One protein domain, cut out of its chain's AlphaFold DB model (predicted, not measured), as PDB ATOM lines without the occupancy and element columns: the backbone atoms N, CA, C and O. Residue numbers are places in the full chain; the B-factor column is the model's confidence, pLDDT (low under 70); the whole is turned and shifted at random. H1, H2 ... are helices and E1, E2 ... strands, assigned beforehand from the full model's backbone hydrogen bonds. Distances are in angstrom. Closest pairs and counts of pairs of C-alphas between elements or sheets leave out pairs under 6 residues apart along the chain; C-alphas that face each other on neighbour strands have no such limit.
ATOM      1  N   ILE A  22      28.905 -56.723 -12.536       39.34
ATOM      2  CA  ILE A  22      27.567 -56.302 -12.093       39.34
ATOM      3  C   ILE A  22      27.440 -54.768 -12.083       39.34
ATOM      4  O   ILE A  22      26.421 -54.235 -12.529       39.34
ATOM      5  N   ASP A  23      28.484 -54.049 -11.659       42.25
ATOM      6  CA  ASP A  23      28.497 -52.579 -11.683       42.25
ATOM      7  C   ASP A  23      28.605 -52.035 -13.120       42.25
ATOM      8  O   ASP A  23      27.939 -51.057 -13.473       42.25
ATOM      9  N   MET A  24      29.354 -52.722 -13.991       38.97
ATOM     10  CA  MET A  24      29.483 -52.358 -15.404       38.97
ATOM     11  C   MET A  24      28.183 -52.634 -16.189       38.97
ATOM     12  O   MET A  24      27.768 -51.808 -17.002       38.97
ATOM     13  N   GLU A  25      27.479 -53.741 -15.912       39.66
ATOM     14  CA  GLU A  25      26.159 -54.045 -16.492       39.66
ATOM     15  C   GLU A  25      25.086 -53.022 -16.087       39.66
ATOM     16  O   GLU A  25      24.262 -52.630 -16.924       39.66
ATOM     17  N   ALA A  26      25.106 -52.549 -14.837       39.97
ATOM     18  CA  ALA A  26      24.197 -51.513 -14.350       39.97
ATOM     19  C   ALA A  26      24.479 -50.136 -14.987       39.97
ATOM     20  O   ALA A  26      23.541 -49.425 -15.367       39.97
ATOM     21  N   GLU A  27      25.752 -49.771 -15.183       44.72
ATOM     22  CA  GLU A  27      26.128 -48.542 -15.895       44.72
ATOM     23  C   GLU A  27      25.778 -48.601 -17.392       44.72
ATOM     24  O   GLU A  27      25.251 -47.619 -17.928       44.72
ATOM     25  N   LEU A  28      25.964 -49.746 -18.062       45.47
ATOM     26  CA  LEU A  28      25.628 -49.944 -19.480       45.47
ATOM     27  C   LEU A  28      24.120 -49.845 -19.768       45.47
ATOM     28  O   LEU A  28      23.729 -49.264 -20.786       45.47
ATOM     29  N   GLN A  29      23.263 -50.347 -18.872       45.66
ATOM     30  CA  GLN A  29      21.799 -50.214 -18.984       45.66
ATOM     31  C   GLN A  29      21.306 -48.767 -18.800       45.66
ATOM     32  O   GLN A  29      20.209 -48.423 -19.243       45.66
ATOM     33  N   SER A  30      22.117 -47.902 -18.182       49.62
ATOM     34  CA  SER A  30      21.794 -46.489 -17.951       49.62
ATOM     35  C   SER A  30      22.180 -45.559 -19.112       49.62
ATOM     36  O   SER A  30      21.822 -44.376 -19.099       49.62
ATOM     37  N   ILE A  31      22.894 -46.064 -20.129       54.38
ATOM     38  CA  ILE A  31      23.372 -45.247 -21.248       54.38
ATOM     39  C   ILE A  31      22.169 -44.813 -22.102       54.38
ATOM     40  O   ILE A  31      21.515 -45.649 -22.730       54.38
ATOM     41  N   PRO A  32      21.861 -43.506 -22.189       57.69
ATOM     42  CA  PRO A  32      20.712 -43.033 -22.945       57.69
ATOM     43  C   PRO A  32      20.970 -43.198 -24.447       57.69
ATOM     44  O   PRO A  32      21.599 -42.353 -25.089       57.69
ATOM     45  N   THR A  33      20.459 -44.279 -25.033       59.62
ATOM     46  CA  THR A  33      20.511 -44.481 -26.480       59.62
ATOM     47  C   THR A  33      19.560 -43.529 -27.180       59.62
ATOM     48  O   THR A  33      18.370 -43.458 -26.865       59.62
ATOM     49  N   SER A  34      20.069 -42.807 -28.175       63.50
ATOM     50  CA  SER A  34      19.248 -41.940 -29.019       63.50
ATOM     51  C   SER A  34      19.435 -42.304 -30.486       63.50
ATOM     52  O   SER A  34      20.552 -42.414 -30.984       63.50
ATOM     53  N   THR A  35      18.337 -42.506 -31.211       74.12
ATOM     54  CA  THR A  35      18.387 -42.684 -32.665       74.12
ATOM     55  C   THR A  35      18.728 -41.354 -33.339       74.12
ATOM     56  O   THR A  35      18.227 -40.299 -32.946       74.12
ATOM     57  N   VAL A  36      19.487 -41.385 -34.439       69.19
ATOM     58  CA  VAL A  36      19.779 -40.184 -35.254       69.19
ATOM     59  C   VAL A  36      18.504 -39.392 -35.591       69.19
ATOM     60  O   VAL A  36      18.479 -38.164 -35.508       69.19
ATOM     61  N   THR A  37      17.405 -40.079 -35.918       68.44
ATOM     62  CA  THR A  37      16.122 -39.446 -36.261       68.44
ATOM     63  C   THR A  37      15.454 -38.754 -35.071       68.44
ATOM     64  O   THR A  37      14.871 -37.683 -35.252       68.44
ATOM     65  N   SER A  38      15.536 -39.316 -33.859       67.50
ATOM     66  CA  SER A  38      14.952 -38.691 -32.666       67.50
ATOM     67  C   SER A  38      15.770 -37.473 -32.238       67.50
ATOM     68  O   SER A  38      15.189 -36.428 -31.942       67.50
ATOM     69  N   LEU A  39      17.097 -37.564 -32.340       69.44
ATOM     70  CA  LEU A  39      18.044 -36.497 -32.032       69.44
ATOM     71  C   LEU A  39      17.901 -35.295 -32.987       69.44
ATOM     72  O   LEU A  39      17.868 -34.146 -32.546       69.44
ATOM     73  N   LEU A  40      17.708 -35.546 -34.288       70.88
ATOM     74  CA  LEU A  40      17.494 -34.500 -35.299       70.88
ATOM     75  C   LEU A  40      16.077 -33.904 -35.307       70.88
ATOM     76  O   LEU A  40      15.901 -32.793 -35.808       70.88
ATOM     77  N   ARG A  41      15.057 -34.607 -34.799       67.19
ATOM     78  CA  ARG A  41      13.680 -34.075 -34.723       67.19
ATOM     79  C   ARG A  41      13.402 -33.324 -33.424       67.19
ATOM     80  O   ARG A  41      12.781 -32.272 -33.481       67.19
ATOM     81  N   HIS A  42      13.884 -33.822 -32.285       59.81
ATOM     82  CA  HIS A  42      13.489 -33.306 -30.969       59.81
ATOM     83  C   HIS A  42      14.521 -32.363 -30.331       59.81
ATOM     84  O   HIS A  42      14.163 -31.610 -29.436       59.81
ATOM     85  N   ARG A  43      15.791 -32.369 -30.775       60.78
ATOM     86  CA  ARG A  43      16.882 -31.589 -30.148       60.78
ATOM     87  C   ARG A  43      17.729 -30.790 -31.145       60.78
ATOM     88  O   ARG A  43      18.943 -30.702 -31.004       60.78
ATOM     89  N   GLN A  44      17.111 -30.179 -32.160       62.69
ATOM     90  CA  GLN A  44      17.812 -29.515 -33.282       62.69
ATOM     91  C   GLN A  44      18.845 -28.437 -32.897       62.69
ATOM     92  O   GLN A  44      19.823 -28.246 -33.636       62.69
ATOM     93  N   SER A  45      18.619 -27.731 -31.786       60.84
ATOM     94  CA  SER A  45      19.500 -26.699 -31.221       60.84
ATOM     95  C   SER A  45      20.580 -27.267 -30.290       60.84
ATOM     96  O   SER A  45      21.614 -26.633 -30.097       60.84
ATOM     97  N   GLU A  46      20.382 -28.474 -29.755       72.06
ATOM     98  CA  GLU A  46      21.251 -29.101 -28.752       72.06
ATOM     99  C   GLU A  46      22.041 -30.299 -29.281       72.06
ATOM    100  O   GLU A  46      22.901 -30.806 -28.570       72.06
ATOM    101  N   VAL A  47      21.811 -30.726 -30.529       73.88
ATOM    102  CA  VAL A  47      22.526 -31.837 -31.189       73.88
ATOM    103  C   VAL A  47      24.032 -31.786 -30.945       73.88
ATOM    104  O   VAL A  47      24.626 -32.786 -30.563       73.88
ATOM    105  N   LEU A  48      24.654 -30.618 -31.127       74.81
ATOM    106  CA  LEU A  48      26.101 -30.468 -30.962       74.81
ATOM    107  C   LEU A  48      26.538 -30.598 -29.501       74.81
ATOM    108  O   LEU A  48      27.518 -31.281 -29.227       74.81
ATOM    109  N   LYS A  49      25.778 -30.012 -28.567       77.81
ATOM    110  CA  LYS A  49      26.033 -30.142 -27.124       77.81
ATOM    111  C   LYS A  49      25.847 -31.587 -26.657       77.81
ATOM    112  O   LYS A  49      26.612 -32.068 -25.832       77.81
ATOM    113  N   TYR A  50      24.864 -32.295 -27.215       79.12
ATOM    114  CA  TYR A  50      24.636 -33.708 -26.935       79.12
ATOM    115  C   TYR A  50      25.791 -34.574 -27.442       79.12
ATOM    116  O   TYR A  50      26.307 -35.382 -26.686       79.12
ATOM    117  N   ILE A  51      26.236 -34.385 -28.689       78.81
ATOM    118  CA  ILE A  51      27.373 -35.141 -29.239       78.81
ATOM    119  C   ILE A  51      28.655 -34.835 -28.453       78.81
ATOM    120  O   ILE A  51      29.443 -35.738 -28.199       78.81
ATOM    121  N   GLN A  52      28.859 -33.585 -28.036       79.88
ATOM    122  CA  GLN A  52      30.032 -33.198 -27.257       79.88
ATOM    123  C   GLN A  52      30.047 -33.833 -25.859       79.88
ATOM    124  O   GLN A  52      31.089 -34.317 -25.436       79.88
ATOM    125  N   ASN A  53      28.907 -33.850 -25.161       78.19
ATOM    126  CA  ASN A  53      28.851 -34.279 -23.759       78.19
ATOM    127  C   ASN A  53      28.482 -35.759 -23.573       78.19
ATOM    128  O   ASN A  53      28.808 -36.339 -22.548       78.19
ATOM    129  N   LYS A  54      27.745 -36.348 -24.521       79.25
ATOM    130  CA  LYS A  54      27.174 -37.709 -24.448       79.25
ATOM    131  C   LYS A  54      27.393 -38.522 -25.730       79.25
ATOM    132  O   LYS A  54      26.741 -39.538 -25.950       79.25
ATOM    133  N   GLY A  55      28.253 -38.054 -26.636       74.00
ATOM    134  CA  GLY A  55      28.522 -38.752 -27.896       74.00
ATOM    135  C   GLY A  55      29.442 -39.961 -27.751       74.00
ATOM    136  O   GLY A  55      29.491 -40.766 -28.674       74.00
ATOM    137  N   MET A  56      30.157 -40.085 -26.631       81.44
ATOM    138  CA  MET A  56      31.077 -41.182 -26.322       81.44
ATOM    139  C   MET A  56      30.931 -41.567 -24.853       81.44
ATOM    140  O   MET A  56      30.853 -40.685 -24.001       81.44
ATOM    141  N   HIS A  57      30.925 -42.864 -24.570       81.19
ATOM    142  CA  HIS A  57      30.951 -43.415 -23.217       81.19
ATOM    143  C   HIS A  57      32.076 -44.444 -23.122       81.19
ATOM    144  O   HIS A  57      32.247 -45.237 -24.046       81.19
ATOM    145  N   LYS A  58      32.859 -44.410 -22.039       82.19
ATOM    146  CA  LYS A  58      33.866 -45.443 -21.762       82.19
ATOM    147  C   LYS A  58      33.121 -46.729 -21.399       82.19
ATOM    148  O   LYS A  58      32.211 -46.682 -20.580       82.19
ATOM    149  N   LEU A  59      33.454 -47.825 -22.073       79.94
ATOM    150  CA  LEU A  59      32.871 -49.144 -21.830       79.94
ATOM    151  C   LEU A  59      33.760 -50.007 -20.949       79.94
ATOM    152  O   LEU A  59      33.253 -50.721 -20.101       79.94
ATOM    153  N   ALA A  60      35.067 -49.982 -21.197       81.12
ATOM    154  CA  ALA A  60      36.014 -50.835 -20.499       81.12
ATOM    155  C   ALA A  60      37.425 -50.250 -20.576       81.12
ATOM    156  O   ALA A  60      37.756 -49.488 -21.490       81.12
ATOM    157  N   GLU A  61      38.264 -50.662 -19.637       84.38
ATOM    158  CA  GLU A  61      39.712 -50.500 -19.674       84.38
ATOM    159  C   GLU A  61      40.334 -51.875 -19.459       84.38
ATOM    160  O   GLU A  61      39.904 -52.620 -18.581       84.38
ATOM    161  N   PHE A  62      41.278 -52.263 -20.310       82.81
ATOM    162  CA  PHE A  62      41.897 -53.580 -20.219       82.81
ATOM    163  C   PHE A  62      43.319 -53.566 -20.762       82.81
ATOM    164  O   PHE A  62      43.680 -52.746 -21.602       82.81
ATOM    165  N   GLU A  63      44.131 -54.508 -20.295       83.50
ATOM    166  CA  GLU A  63      45.504 -54.674 -20.765       83.50
ATOM    167  C   GLU A  63      45.579 -55.587 -21.994       83.50
ATOM    168  O   GLU A  63      44.908 -56.630 -22.071       83.50
ATOM    169  N   VAL A  64      46.413 -55.190 -22.959       82.12
ATOM    170  CA  VAL A  64      46.741 -55.964 -24.162       82.12
ATOM    171  C   VAL A  64      48.247 -55.888 -24.433       82.12
ATOM    172  O   VAL A  64      48.898 -54.886 -24.153       82.12
ATOM    173  N   GLU A  65      48.815 -56.960 -24.981       81.50
ATOM    174  CA  GLU A  65      50.230 -57.023 -25.361       81.50
ATOM    175  C   GLU A  65      50.580 -56.035 -26.488       81.50
ATOM    176  O   GLU A  65      49.885 -55.959 -27.509       81.50
ATOM    177  N   GLU A  66      51.717 -55.348 -26.356       79.19
ATOM    178  CA  GLU A  66      52.223 -54.373 -27.336       79.19
ATOM    179  C   GLU A  66      52.329 -54.940 -28.756       79.19
ATOM    180  O   GLU A  66      51.952 -54.280 -29.732       79.19
ATOM    181  N   ASN A  67      52.763 -56.198 -28.868       75.69
ATOM    182  CA  ASN A  67      52.948 -56.900 -30.140       75.69
ATOM    183  C   ASN A  67      51.636 -57.075 -30.929       75.69
ATOM    184  O   ASN A  67      51.672 -57.280 -32.142       75.69
ATOM    185  N   LEU A  68      50.476 -56.986 -30.268       76.12
ATOM    186  CA  LEU A  68      49.160 -57.033 -30.910       76.12
ATOM    187  C   LEU A  68      48.601 -55.631 -31.185       76.12
ATOM    188  O   LEU A  68      47.903 -55.439 -32.179       76.12
ATOM    189  N   ILE A  69      48.912 -54.647 -30.339       76.50
ATOM    190  CA  ILE A  69      48.371 -53.285 -30.437       76.50
ATOM    191  C   ILE A  69      49.034 -52.504 -31.571       76.50
ATOM    192  O   ILE A  69      48.336 -51.982 -32.444       76.50
ATOM    193  N   TYR A  70      50.367 -52.415 -31.588       76.69
ATOM    194  CA  TYR A  70      51.073 -51.558 -32.547       76.69
ATOM    195  C   TYR A  70      50.773 -51.923 -34.012       76.69
ATOM    196  O   TYR A  70      50.439 -51.023 -34.791       76.69
ATOM    197  N   PRO A  71      50.769 -53.211 -34.420       75.25
ATOM    198  CA  PRO A  71      50.419 -53.566 -35.794       75.25
ATOM    199  C   PRO A  71      48.929 -53.366 -36.112       75.25
ATOM    200  O   PRO A  71      48.581 -53.162 -37.280       75.25
ATOM    201  N   ALA A  72      48.050 -53.400 -35.102       74.44
ATOM    202  CA  ALA A  72      46.619 -53.152 -35.272       74.44
ATOM    203  C   ALA A  72      46.341 -51.674 -35.540       74.44
ATOM    204  O   ALA A  72      45.687 -51.334 -36.528       74.44
ATOM    205  N   PHE A  73      46.873 -50.798 -34.686       73.38
ATOM    206  CA  PHE A  73      46.714 -49.352 -34.806       73.38
ATOM    207  C   PHE A  73      47.481 -48.791 -36.011       73.38
ATOM    208  O   PHE A  73      47.017 -47.824 -36.623       73.38
ATOM    209  N   LYS A  74      48.594 -49.425 -36.419       69.38
ATOM    210  CA  LYS A  74      49.529 -48.929 -37.445       69.38
ATOM    211  C   LYS A  74      49.978 -47.500 -37.111       69.38
ATOM    212  O   LYS A  74      50.822 -47.322 -36.250       69.38
ATOM    213  N   ASP A  75      49.334 -46.504 -37.729       60.94
ATOM    214  CA  ASP A  75      49.531 -45.058 -37.519       60.94
ATOM    215  C   ASP A  75      48.182 -44.324 -37.315       60.94
ATOM    216  O   ASP A  75      47.985 -43.182 -37.745       60.94
ATOM    217  N   GLY A  76      47.145 -45.028 -36.863       64.50
ATOM    218  CA  GLY A  76      45.815 -44.478 -36.604       64.50
ATOM    219  C   GLY A  76      45.642 -44.131 -35.124       64.50
ATOM    220  O   GLY A  76      46.104 -44.896 -34.290       64.50
ATOM    221  N   PRO A  77      44.951 -43.031 -34.773       68.88
ATOM    222  CA  PRO A  77      44.718 -42.678 -33.371       68.88
ATOM    223  C   PRO A  77      43.655 -43.557 -32.689       68.88
ATOM    224  O   PRO A  77      43.539 -43.530 -31.472       68.88
ATOM    225  N   MET A  78      42.846 -44.304 -33.453       80.44
ATOM    226  CA  MET A  78      41.762 -45.134 -32.917       80.44
ATOM    227  C   MET A  78      41.452 -46.328 -33.823       80.44
ATOM    228  O   MET A  78      41.503 -46.218 -35.053       80.44
ATOM    229  N   LEU A  79      41.063 -47.444 -33.206       81.12
ATOM    230  CA  LEU A  79      40.440 -48.584 -33.872       81.12
ATOM    231  C   LEU A  79      38.925 -48.513 -33.705       81.12
ATOM    232  O   LEU A  79      38.422 -48.030 -32.697       81.12
ATOM    233  N   THR A  80      38.190 -48.981 -34.711       83.56
ATOM    234  CA  THR A  80      36.721 -48.940 -34.699       83.56
ATOM    235  C   THR A  80      36.151 -50.212 -35.307       83.56
ATOM    236  O   THR A  80      36.668 -50.701 -36.313       83.56
ATOM    237  N   PHE A  81      35.078 -50.723 -34.714       82.25
ATOM    238  CA  PHE A  81      34.216 -51.749 -35.292       82.25
ATOM    239  C   PHE A  81      32.753 -51.389 -35.004       82.25
ATOM    240  O   PHE A  81      32.475 -50.499 -34.197       82.25
ATOM    241  N   GLY A  82      31.828 -52.020 -35.722       80.62
ATOM    242  CA  GLY A  82      30.393 -51.829 -35.539       80.62
ATOM    243  C   GLY A  82      29.776 -53.089 -34.955       80.62
ATOM    244  O   GLY A  82      30.159 -54.185 -35.360       80.62
ATOM    245  N   SER A  83      28.824 -52.917 -34.045       78.50
ATOM    246  CA  SER A  83      27.970 -53.987 -33.539       78.50
ATOM    247  C   SER A  83      26.509 -53.545 -33.583       78.50
ATOM    248  O   SER A  83      26.209 -52.363 -33.382       78.50
ATOM    249  N   ASP A  84      25.622 -54.496 -33.873       73.62
ATOM    250  CA  ASP A  84      24.169 -54.319 -33.791       73.62
ATOM    251  C   ASP A  84      23.644 -54.587 -32.366       73.62
ATOM    252  O   ASP A  84      22.509 -54.230 -32.044       73.62
ATOM    253  N   GLU A  85      24.478 -55.171 -31.500       68.69
ATOM    254  CA  GLU A  85      24.168 -55.468 -30.104       68.69
ATOM    255  C   GLU A  85      24.677 -54.349 -29.182       68.69
ATOM    256  O   GLU A  85      25.756 -53.788 -29.373       68.69
ATOM    257  N   MET A  86      23.869 -53.986 -28.182       59.06
ATOM    258  CA  MET A  86      24.192 -52.910 -27.233       59.06
ATOM    259  C   MET A  86      25.000 -53.409 -26.028       59.06
ATOM    260  O   MET A  86      25.784 -52.650 -25.461       59.06
ATOM    261  N   GLN A  87      24.805 -54.668 -25.634       62.25
ATOM    262  CA  GLN A  87      25.534 -55.309 -24.545       62.25
ATOM    263  C   GLN A  87      26.693 -56.093 -25.149       62.25
ATOM    264  O   GLN A  87      26.502 -57.195 -25.648       62.25
ATOM    265  N   LEU A  88      27.881 -55.494 -25.141       67.69
ATOM    266  CA  LEU A  88      29.103 -56.158 -25.580       67.69
ATOM    267  C   LEU A  88      30.081 -56.274 -24.419       67.69
ATOM    268  O   LEU A  88      30.388 -55.273 -23.772       67.69
ATOM    269  N   ASP A  89      30.663 -57.462 -24.249       75.81
ATOM    270  CA  ASP A  89      31.946 -57.585 -23.562       75.81
ATOM    271  C   ASP A  89      33.032 -57.007 -24.479       75.81
ATOM    272  O   ASP A  89      33.622 -57.683 -25.331       75.81
ATOM    273  N   ALA A  90      33.257 -55.703 -24.321       72.38
ATOM    274  CA  ALA A  90      34.204 -54.954 -25.128       72.38
ATOM    275  C   ALA A  90      35.624 -55.534 -25.031       72.38
ATOM    276  O   ALA A  90      36.337 -55.568 -26.035       72.38
ATOM    277  N   ALA A  91      36.040 -56.010 -23.853       74.00
ATOM    278  CA  ALA A  91      37.380 -56.546 -23.648       74.00
ATOM    279  C   ALA A  91      37.564 -57.876 -24.389       74.00
ATOM    280  O   ALA A  91      38.587 -58.092 -25.049       74.00
ATOM    281  N   TRP A  92      36.571 -58.764 -24.320       79.44
ATOM    282  CA  TRP A  92      36.619 -60.038 -25.028       79.44
ATOM    283  C   TRP A  92      36.589 -59.858 -26.550       79.44
ATOM    284  O   TRP A  92      37.446 -60.414 -27.246       79.44
ATOM    285  N   GLU A  93      35.676 -59.037 -27.075       80.38
ATOM    286  CA  GLU A  93      35.558 -58.820 -28.522       80.38
ATOM    287  C   GLU A  93      36.813 -58.194 -29.131       80.38
ATOM    288  O   GLU A  93      37.324 -58.676 -30.148       80.38
ATOM    289  N   TRP A  94      37.377 -57.168 -28.486       81.00
ATOM    290  CA  TRP A  94      38.617 -56.557 -28.960       81.00
ATOM    291  C   TRP A  94      39.784 -57.545 -28.945       81.00
ATOM    292  O   TRP A  94      40.544 -57.604 -29.915       81.00
ATOM    293  N   ARG A  95      39.911 -58.376 -27.903       79.50
ATOM    294  CA  ARG A  95      40.947 -59.421 -27.847       79.50
ATOM    295  C   ARG A  95      40.798 -60.430 -28.986       79.50
ATOM    296  O   ARG A  95      41.803 -60.823 -29.579       79.50
ATOM    297  N   GLN A  96      39.571 -60.821 -29.335       81.50
ATOM    298  CA  GLN A  96      39.310 -61.705 -30.476       81.50
ATOM    299  C   GLN A  96      39.670 -61.042 -31.811       81.50
ATOM    300  O   GLN A  96      40.361 -61.640 -32.641       81.50
ATOM    301  N   LEU A  97      39.252 -59.790 -32.018       78.50
ATOM    302  CA  LEU A  97      39.523 -59.046 -33.249       78.50
ATOM    303  C   LEU A  97      41.022 -58.832 -33.481       78.50
ATOM    304  O   LEU A  97      41.493 -59.037 -34.604       78.50
ATOM    305  N   LEU A  98      41.773 -58.481 -32.433       78.88
ATOM    306  CA  LEU A  98      43.222 -58.273 -32.498       78.88
ATOM    307  C   LEU A  98      43.970 -59.578 -32.807       78.88
ATOM    308  O   LEU A  98      44.838 -59.596 -33.680       78.88
ATOM    309  N   ARG A  99      43.579 -60.693 -32.174       77.19
ATOM    310  CA  ARG A  99      44.177 -62.019 -32.417       77.19
ATOM    311  C   ARG A  99      43.894 -62.562 -33.818       77.19
ATOM    312  O   ARG A  99      44.733 -63.249 -34.392       77.19
ATOM    313  N   LYS A 100      42.724 -62.262 -34.391       73.88
ATOM    314  CA  LYS A 100      42.316 -62.774 -35.710       73.88
ATOM    315  C   LYS A 100      43.083 -62.141 -36.876       73.88
ATOM    316  O   LYS A 100      43.222 -62.771 -37.923       73.88
ATOM    317  N   HIS A 101      43.560 -60.907 -36.720       62.78
ATOM    318  CA  HIS A 101      44.110 -60.119 -37.830       62.78
ATOM    319  C   HIS A 101      45.642 -60.049 -37.860       62.78
ATOM    320  O   HIS A 101      46.194 -59.570 -38.852       62.78
ATOM    321  N   ILE A 102      46.332 -60.499 -36.807       65.88
ATOM    322  CA  ILE A 102      47.764 -60.236 -36.619       65.88
ATOM    323  C   ILE A 102      48.445 -61.507 -36.123       65.88
ATOM    324  O   ILE A 102      48.124 -62.019 -35.055       65.88
ATOM    325  N   LYS A 103      49.405 -62.017 -36.902       64.50
ATOM    326  CA  LYS A 103      50.381 -62.990 -36.405       64.50
ATOM    327  C   LYS A 103      51.529 -62.180 -35.796       64.50
ATOM    328  O   LYS A 103      52.205 -61.501 -36.566       64.50
ATOM    329  N   PRO A 104      51.712 -62.175 -34.467       61.53
ATOM    330  CA  PRO A 104      52.787 -61.406 -33.856       61.53
ATOM    331  C   PRO A 104      54.140 -61.979 -34.295       61.53
ATOM    332  O   PRO A 104      54.343 -63.194 -34.267       61.53
ATOM    333  N   GLU A 105      55.062 -61.109 -34.706       63.06
ATOM    334  CA  GLU A 105      56.470 -61.485 -34.830       63.06
ATOM    335  C   GLU A 105      57.085 -61.499 -33.421       63.06
ATOM    336  O   GLU A 105      56.924 -60.526 -32.680       63.06
ATOM    337  N   PRO A 106      57.747 -62.590 -33.001       63.09
ATOM    338  CA  PRO A 106      58.321 -62.674 -31.667       63.09
ATOM    339  C   PRO A 106      59.548 -61.761 -31.572       63.09
ATOM    340  O   PRO A 106      60.632 -62.098 -32.039       63.09
ATOM    341  N   THR A 107      59.377 -60.601 -30.941       63.34
ATOM    342  CA  THR A 107      60.448 -59.628 -30.659       63.34
ATOM    343  C   THR A 107      61.249 -59.976 -29.397       63.34
ATOM    344  O   THR A 107      62.266 -59.348 -29.120       63.34
ATOM    345  N   GLY A 108      60.810 -60.983 -28.630       65.00
ATOM    346  CA  GLY A 108      61.443 -61.422 -27.379       65.00
ATOM    347  C   GLY A 108      61.208 -60.490 -26.184       65.00
ATOM    348  O   GLY A 108      61.676 -60.793 -25.088       65.00
ATOM    349  N   TRP A 109      60.494 -59.374 -26.375       62.56
ATOM    350  CA  TRP A 109      60.075 -58.440 -25.327       62.56
ATOM    351  C   TRP A 109      58.555 -58.531 -25.133       62.56
ATOM    352  O   TRP A 109      57.797 -58.562 -26.106       62.56
ATOM    353  N   HIS A 110      58.120 -58.594 -23.870       66.25
ATOM    354  CA  HIS A 110      56.713 -58.671 -23.478       66.25
ATOM    355  C   HIS A 110      56.370 -57.502 -22.556       66.25
ATOM    356  O   HIS A 110      56.752 -57.484 -21.387       66.25
ATOM    357  N   SER A 111      55.645 -56.540 -23.101       79.06
ATOM    358  CA  SER A 111      55.097 -55.377 -22.406       79.06
ATOM    359  C   SER A 111      53.593 -55.331 -22.670       79.06
ATOM    360  O   SER A 111      53.126 -55.636 -23.776       79.06
ATOM    361  N   THR A 112      52.827 -55.008 -21.630       80.81
ATOM    362  CA  THR A 112      51.383 -54.788 -21.716       80.81
ATOM    363  C   THR A 112      51.098 -53.291 -21.690       80.81
ATOM    364  O   THR A 112      51.739 -52.535 -20.963       80.81
ATOM    365  N   LEU A 113      50.142 -52.857 -22.511       81.94
ATOM    366  CA  LEU A 113      49.614 -51.495 -22.490       81.94
ATOM    367  C   LEU A 113      48.151 -51.531 -22.062       81.94
ATOM    368  O   LEU A 113      47.385 -52.396 -22.500       81.94
ATOM    369  N   THR A 114      47.758 -50.554 -21.248       83.38
ATOM    370  CA  THR A 114      46.357 -50.296 -20.921       83.38
ATOM    371  C   THR A 114      45.676 -49.614 -22.105       83.38
ATOM    372  O   THR A 114      46.149 -48.607 -22.635       83.38
ATOM    373  N   VAL A 115      44.563 -50.191 -22.558       83.06
ATOM    374  CA  VAL A 115      43.740 -49.647 -23.640       83.06
ATOM    375  C   VAL A 115      42.327 -49.376 -23.145       83.06
ATOM    376  O   VAL A 115      41.737 -50.166 -22.410       83.06
ATOM    377  N   GLU A 116      41.769 -48.248 -23.578       85.12
ATOM    378  CA  GLU A 116      40.407 -47.838 -23.248       85.12
ATOM    379  C   GLU A 116      39.471 -48.096 -24.434       85.12
ATOM    380  O   GLU A 116      39.735 -47.675 -25.565       85.12
ATOM    381  N   ALA A 117      38.348 -48.762 -24.177       83.25
ATOM    382  CA  ALA A 117      37.280 -48.950 -25.148       83.25
ATOM    383  C   ALA A 117      36.153 -47.944 -24.908       83.25
ATOM    384  O   ALA A 117      35.675 -47.771 -23.788       83.25
ATOM    385  N   PHE A 118      35.682 -47.325 -25.990       83.69
ATOM    386  CA  PHE A 118      34.577 -46.371 -25.974       83.69
ATOM    387  C   PHE A 118      33.459 -46.805 -26.924       83.69
ATOM    388  O   PHE A 118      33.723 -47.393 -27.974       83.69
ATOM    389  N   VAL A 119      32.220 -46.437 -26.598       83.06
ATOM    390  CA  VAL A 119      31.038 -46.621 -27.448       83.06
ATOM    391  C   VAL A 119      30.406 -45.293 -27.823       83.06
ATOM    392  O   VAL A 119      30.333 -44.365 -27.016       83.06
ATOM    393  N   VAL A 120      29.894 -45.221 -29.051       84.31
ATOM    394  CA  VAL A 120      29.028 -44.135 -29.512       84.31
ATOM    395  C   VAL A 120      27.572 -44.592 -29.356       84.31
ATOM    396  O   VAL A 120      27.099 -45.365 -30.190       84.31
ATOM    397  N   PRO A 121      26.813 -44.118 -28.347       77.62
ATOM    398  CA  PRO A 121      25.464 -44.617 -28.040       77.62
ATOM    399  C   PRO A 121      24.375 -44.010 -28.946       77.62
ATOM    400  O   PRO A 121      23.252 -43.718 -28.523       77.62
ATOM    401  N   ILE A 122      24.716 -43.746 -30.208       79.94
ATOM    402  CA  ILE A 122      23.809 -43.163 -31.194       79.94
ATOM    403  C   ILE A 122      23.456 -44.247 -32.208       79.94
ATOM    404  O   ILE A 122      24.198 -44.509 -33.158       79.94
ATOM    405  N   CYS A 123      22.294 -44.870 -32.022       77.19
ATOM    406  CA  CYS A 123      21.834 -45.949 -32.887       77.19
ATOM    407  C   CYS A 123      21.682 -45.450 -34.331       77.19
ATOM    408  O   CYS A 123      21.029 -44.431 -34.600       77.19
ATOM    409  N   GLY A 124      22.287 -46.178 -35.270       77.19
ATOM    410  CA  GLY A 124      22.274 -45.831 -36.687       77.19
ATOM    411  C   GLY A 124      23.176 -44.655 -37.068       77.19
ATOM    412  O   GLY A 124      23.070 -44.157 -38.187       77.19
ATOM    413  N   ALA A 125      24.087 -44.203 -36.197       80.12
ATOM    414  CA  ALA A 125      25.019 -43.122 -36.529       80.12
ATOM    415  C   ALA A 125      25.870 -43.423 -37.777       80.12
ATOM    416  O   ALA A 125      26.131 -42.523 -38.589       80.12
ATOM    417  N   ALA A 126      26.230 -44.696 -37.965       81.19
ATOM    418  CA  ALA A 126      26.987 -45.191 -39.107       81.19
ATOM    419  C   ALA A 126      26.138 -45.472 -40.367       81.19
ATOM    420  O   ALA A 126      26.711 -45.738 -41.423       81.19
ATOM    421  N   ASN A 127      24.807 -45.337 -40.319       82.56
ATOM    422  CA  ASN A 127      23.941 -45.621 -41.467       82.56
ATOM    423  C   ASN A 127      24.269 -44.747 -42.697       82.56
ATOM    424  O   ASN A 127      24.863 -43.662 -42.566       82.56
ATOM    425  N   PRO A 128      23.910 -45.204 -43.912       77.00
ATOM    426  CA  PRO A 128      24.087 -44.417 -45.126       77.00
ATOM    427  C   PRO A 128      23.143 -43.204 -45.175       77.00
ATOM    428  O   PRO A 128      22.058 -43.195 -44.586       77.00
ATOM    429  N   ASP A 129      23.575 -42.180 -45.912       74.25
ATOM    430  CA  ASP A 129      22.797 -40.992 -46.279       74.25
ATOM    431  C   ASP A 129      22.112 -40.279 -45.101       74.25
ATOM    432  O   ASP A 129      22.700 -40.082 -44.037       74.25
ATOM    433  N   THR A 130      20.866 -39.846 -45.299       70.31
ATOM    434  CA  THR A 130      20.057 -39.067 -44.352       70.31
ATOM    435  C   THR A 130      19.688 -39.833 -43.084       70.31
ATOM    436  O   THR A 130      19.230 -39.216 -42.122       70.31
ATOM    437  N   LYS A 131      19.887 -41.157 -43.070       77.62
ATOM    438  CA  LYS A 131      19.666 -42.011 -41.899       77.62
ATOM    439  C   LYS A 131      20.858 -41.993 -40.937       77.62
ATOM    440  O   LYS A 131      20.676 -42.320 -39.770       77.62
ATOM    441  N   GLY A 132      22.047 -41.620 -41.416       82.06
ATOM    442  CA  GLY A 132      23.262 -41.504 -40.611       82.06
ATOM    443  C   GLY A 132      23.518 -40.095 -40.082       82.06
ATOM    444  O   GLY A 132      22.935 -39.112 -40.538       82.06
ATOM    445  N   LEU A 133      24.451 -39.982 -39.134       82.62
ATOM    446  CA  LEU A 133      24.780 -38.709 -38.482       82.62
ATOM    447  C   LEU A 133      25.600 -37.769 -39.389       82.62
ATOM    448  O   LEU A 133      25.470 -36.548 -39.319       82.62
ATOM    449  N   LEU A 134      26.432 -38.332 -40.272       83.50
ATOM    450  CA  LEU A 134      27.425 -37.569 -41.034       83.50
ATOM    451  C   LEU A 134      26.808 -36.673 -42.120       83.50
ATOM    452  O   LEU A 134      27.228 -35.532 -42.283       83.50
ATOM    453  N   HIS A 135      25.804 -37.157 -42.858       82.62
ATOM    454  CA  HIS A 135      25.223 -36.408 -43.980       82.62
ATOM    455  C   HIS A 135      24.497 -35.116 -43.533       82.62
ATOM    456  O   HIS A 135      24.754 -34.061 -44.120       82.62
ATOM    457  N   PRO A 136      23.657 -35.118 -42.476       82.88
ATOM    458  CA  PRO A 136      23.064 -33.893 -41.928       82.88
ATOM    459  C   PRO A 136      24.097 -32.887 -41.401       82.88
ATOM    460  O   PRO A 136      23.944 -31.683 -41.624       82.88
ATOM    461  N   LEU A 137      25.155 -33.367 -40.735       82.56
ATOM    462  CA  LEU A 137      26.251 -32.519 -40.253       82.56
ATOM    463  C   LEU A 137      27.014 -31.882 -41.419       82.56
ATOM    464  O   LEU A 137      27.225 -30.669 -41.421       82.56
ATOM    465  N   LEU A 138      27.333 -32.666 -42.452       81.00
ATOM    466  CA  LEU A 138      27.976 -32.183 -43.673       81.00
ATOM    467  C   LEU A 138      27.126 -31.113 -44.367       81.00
ATOM    468  O   LEU A 138      27.643 -30.064 -44.743       81.00
ATOM    469  N   ARG A 139      25.808 -31.325 -44.471       79.31
ATOM    470  CA  ARG A 139      24.883 -30.354 -45.070       79.31
ATOM    471  C   ARG A 139      24.822 -29.043 -44.277       79.31
ATOM    472  O   ARG A 139      24.768 -27.969 -44.875       79.31
ATOM    473  N   ARG A 140      24.853 -29.100 -42.940       79.31
ATOM    474  CA  ARG A 140      24.908 -27.898 -42.082       79.31
ATOM    475  C   ARG A 140      26.245 -27.167 -42.186       79.31
ATOM    476  O   ARG A 140      26.247 -25.937 -42.231       79.31
ATOM    477  N   TYR A 141      27.353 -27.902 -42.249       79.12
ATOM    478  CA  TYR A 141      28.684 -27.341 -42.479       79.12
ATOM    479  C   TYR A 141      28.769 -26.629 -43.833       79.12
ATOM    480  O   TYR A 141      29.131 -25.459 -43.892       79.12
ATOM    481  N   GLN A 142      28.315 -27.281 -44.903       75.94
ATOM    482  CA  GLN A 142      28.246 -26.707 -46.250       75.94
ATOM    483  C   GLN A 142      27.364 -25.453 -46.325       75.94
ATOM    484  O   GLN A 142      27.677 -24.514 -47.050       75.94
ATOM    485  N   ALA A 143      26.288 -25.395 -45.536       77.81
ATOM    486  CA  ALA A 143      25.454 -24.202 -45.404       77.81
ATOM    487  C   ALA A 143      26.107 -23.073 -44.574       77.81
ATOM    488  O   ALA A 143      25.437 -22.083 -44.284       77.81
ATOM    489  N   LYS A 144      27.373 -23.224 -44.153       75.62
ATOM    490  CA  LYS A 144      28.105 -22.329 -43.238       75.62
ATOM    491  C   LYS A 144      27.404 -22.119 -41.887       75.62
ATOM    492  O   LYS A 144      27.594 -21.103 -41.231       75.62
ATOM    493  N   ARG A 145      26.585 -23.087 -41.456       77.88
ATOM    494  CA  ARG A 145      25.831 -23.054 -40.184       77.88
ATOM    495  C   ARG A 145      26.474 -23.893 -39.080       77.88
ATOM    496  O   ARG A 145      25.893 -24.036 -38.009       77.88
ATOM    497  N   CYS A 146      27.624 -24.503 -39.350       77.69
ATOM    498  CA  CYS A 146      28.326 -25.384 -38.424       77.69
ATOM    499  C   CYS A 146      29.832 -25.132 -38.508       77.69
ATOM    500  O   CYS A 146      30.369 -25.011 -39.608       77.69
ATOM    501  N   SER A 147      30.495 -25.072 -37.351       79.25
ATOM    502  CA  SER A 147      31.955 -24.986 -37.274       79.25
ATOM    503  C   SER A 147      32.598 -26.325 -37.630       79.25
ATOM    504  O   SER A 147      32.006 -27.390 -37.438       79.25
ATOM    505  N   TYR A 148      33.838 -26.252 -38.110       74.06
ATOM    506  CA  TYR A 148      34.684 -27.405 -38.396       74.06
ATOM    507  C   TYR A 148      34.913 -28.303 -37.170       74.06
ATOM    508  O   TYR A 148      34.950 -29.524 -37.306       74.06
ATOM    509  N   PHE A 149      34.972 -27.712 -35.972       80.00
ATOM    510  CA  PHE A 149      35.203 -28.407 -34.696       80.00
ATOM    511  C   PHE A 149      34.253 -29.595 -34.445       80.00
ATOM    512  O   PHE A 149      34.562 -30.525 -33.711       80.00
ATOM    513  N   VAL A 150      33.087 -29.610 -35.089       82.50
ATOM    514  CA  VAL A 150      32.138 -30.719 -34.964       82.50
ATOM    515  C   VAL A 150      32.688 -32.027 -35.543       82.50
ATOM    516  O   VAL A 150      32.364 -33.096 -35.033       82.50
ATOM    517  N   PHE A 151      33.546 -31.965 -36.563       83.25
ATOM    518  CA  PHE A 151      34.185 -33.150 -37.144       83.25
ATOM    519  C   PHE A 151      35.405 -33.630 -36.353       83.25
ATOM    520  O   PHE A 151      35.816 -34.770 -36.540       83.25
ATOM    521  N   SER A 152      35.950 -32.800 -35.456       80.31
ATOM    522  CA  SER A 152      36.985 -33.210 -34.500       80.31
ATOM    523  C   SER A 152      36.413 -33.806 -33.212       80.31
ATOM    524  O   SER A 152      37.178 -34.240 -32.359       80.31
ATOM    525  N   LEU A 153      35.084 -33.843 -33.045       84.31
ATOM    526  CA  LEU A 153      34.475 -34.515 -31.897       84.31
ATOM    527  C   LEU A 153      34.787 -36.021 -31.954       84.31
ATOM    528  O   LEU A 153      34.537 -36.630 -32.999       84.31
ATOM    529  N   PRO A 154      35.250 -36.647 -30.852       82.81
ATOM    530  CA  PRO A 154      35.664 -38.053 -30.848       82.81
ATOM    531  C   PRO A 154      34.592 -39.015 -31.381       82.81
ATOM    532  O   PRO A 154      34.893 -39.898 -32.180       82.81
ATOM    533  N   ALA A 155      33.318 -38.772 -31.052       84.38
ATOM    534  CA  ALA A 155      32.184 -39.545 -31.566       84.38
ATOM    535  C   ALA A 155      32.069 -39.496 -33.102       84.38
ATOM    536  O   ALA A 155      31.816 -40.502 -33.764       84.38
ATOM    537  N   VAL A 156      32.254 -38.307 -33.685       85.50
ATOM    538  CA  VAL A 156      32.159 -38.096 -35.136       85.50
ATOM    539  C   VAL A 156      33.389 -38.670 -35.834       85.50
ATOM    540  O   VAL A 156      33.243 -39.311 -36.875       85.50
ATOM    541  N   GLN A 157      34.577 -38.515 -35.244       84.81
ATOM    542  CA  GLN A 157      35.809 -39.129 -35.744       84.81
ATOM    543  C   GLN A 157      35.730 -40.659 -35.752       84.81
ATOM    544  O   GLN A 157      36.113 -41.266 -36.751       84.81
ATOM    545  N   ALA A 158      35.172 -41.279 -34.708       83.75
ATOM    546  CA  ALA A 158      34.965 -42.725 -34.653       83.75
ATOM    547  C   ALA A 158      34.076 -43.213 -35.807       83.75
ATOM    548  O   ALA A 158      34.436 -44.142 -36.529       83.75
ATOM    549  N   ILE A 159      32.963 -42.520 -36.074       86.56
ATOM    550  CA  ILE A 159      32.077 -42.845 -37.204       86.56
ATOM    551  C   ILE A 159      32.802 -42.670 -38.549       86.56
ATOM    552  O   ILE A 159      32.634 -43.492 -39.450       86.56
ATOM    553  N   ILE A 160      33.592 -41.604 -38.715       86.62
ATOM    554  CA  ILE A 160      34.364 -41.363 -39.945       86.62
ATOM    555  C   ILE A 160      35.397 -42.472 -40.158       86.62
ATOM    556  O   ILE A 160      35.491 -43.002 -41.267       86.62
ATOM    557  N   ASN A 161      36.138 -42.842 -39.114       85.06
ATOM    558  CA  ASN A 161      37.160 -43.881 -39.179       85.06
ATOM    559  C   ASN A 161      36.550 -45.244 -39.496       85.06
ATOM    560  O   ASN A 161      37.038 -45.899 -40.414       85.06
ATOM    561  N   PHE A 162      35.435 -45.602 -38.854       85.81
ATOM    562  CA  PHE A 162      34.695 -46.829 -39.149       85.81
ATOM    563  C   PHE A 162      34.272 -46.899 -40.623       85.81
ATOM    564  O   PHE A 162      34.557 -47.860 -41.335       85.81
ATOM    565  N   LYS A 163      33.655 -45.827 -41.131       87.25
ATOM    566  CA  LYS A 163      33.233 -45.741 -42.538       87.25
ATOM    567  C   LYS A 163      34.413 -45.812 -43.508       87.25
ATOM    568  O   LYS A 163      34.292 -46.364 -44.606       87.25
ATOM    569  N   TRP A 164      35.549 -45.228 -43.126       85.00
ATOM    570  CA  TRP A 164      36.759 -45.218 -43.934       85.00
ATOM    571  C   TRP A 164      37.390 -46.605 -44.060       85.00
ATOM    572  O   TRP A 164      37.718 -47.019 -45.177       85.00
ATOM    573  N   THR A 165      37.560 -47.306 -42.938       82.12
ATOM    574  CA  THR A 165      38.200 -48.626 -42.877       82.12
ATOM    575  C   THR A 165      37.348 -49.706 -43.527       82.12
ATOM    576  O   THR A 165      37.893 -50.528 -44.264       82.12
TER     577      THR A 165
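What this domain is: This is residues 22 to 165 of the 419 residues of an uncharacterized protein of Auxenochlorella protothecoides (UniProt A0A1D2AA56). The model is a long body with two loosely joined ends: at one end a long two-stranded ribbon, E1 and E2, with H5 packed aslant on it through its residues 90 to 98 and H4 at the far tip of E1, at the other a loose cluster of the short helices H2, H3, H6 and H7. H8 lies between these ends, nearest to the mean of the C-alphas, and H1 lies off to one side, touching no helix. The printed part has 144 residues with eight named helices and two named strands, in the order H1 H2 H3 E1 H4 H5 E2 H6 H7 H8; the sheet, E1 - E2, is antiparallel and the class is mostly helix. The whole is only just compact, close to loose, with a radius of gyration of the C-alphas of 17.1 A, and its outline is only just elongated, spanning 54 by 36 by 22 A.

How they stand to each other: The sheet joins E1, residues 57 to 65, to E2, residues 112 to 119, antiparallel with 156 degrees between their directions. N 59 and O 117 are within hydrogen-bond range at 2.8 A, as are N 115 and O 62 at 2.9 A. H5, residues 90 to 101, comes closest to E1 at the C-alphas of Phe 62 and Ala 91, 6.4 A apart. With residues 98 to 101 alone H5 touches H4, residues 66 to 73; their closest C-alphas, Leu 68 and Leu 98, are 6.3 A apart, and the two are about perpendicular at 84 degrees. H8, residues 154 to 165, and E2 are near each other, with 5 pairs of C-alphas within 10 A. H8 is close to but not clearly touching H3, residues 47 to 54, with the C-alphas of Ile 51 and Ala 155 closest at 6.9 A. H6, residues 134 to 142, is close to but not clearly touching H8, with the C-alphas of Leu 134 and Val 156 closest at 7.6 A; they run opposite ways at a steep tilt of 69 degrees, only just short of about perpendicular. H7, residues 148 to 152, is close to but not clearly touching H8, at 6.4 A between the closest C-alphas, Phe 151 and Gln 157. H2, residues 36 to 42, is close to but not clearly touching H3, with the C-alphas of Leu 39 and Val 47 closest at 6.5 A. H1, residues 22 to 29, is apart from H2 and H5, for instance, while its C-alpha 28 is 7.7 A from C-alpha 59 of E1. Every O i to N i+4 pair is within hydrogen-bond range in H1, H2, H3, H5, H6 and H8; in H4 it is 2 of 4, and in H7 0 of 1, beside 2 of 2 O i to N i+3 pairs.

Where its parts are: E1 is 23.7 A long and E2 22.7 A, from first to last C-alpha. H5 measures 16.9 A and H8 16.2 A; H6 measures 12.1 A. H1 begins at C-alpha 22, (27.567, -56.302, -12.093). E1 begins at C-alpha 57, (30.951, -43.415, -23.217), and H8 ends at C-alpha 165, (38.200, -48.626, -42.877).

The domain as a whole: The two C-alphas farthest apart, those of His 42 and Gly 108, are 55.7 A apart. The printed part has no cut. The links H4 to H5 and E2 to H6 are long, with 16 and 14 residues. Residues 34 to 35 pair with residues 122 to 123, parallel, and residues 41 to 46 stand free. The mean pLDDT of the printed part is 74.1; 40 residues are under 70, among them 22 to 34 and 101 to 110.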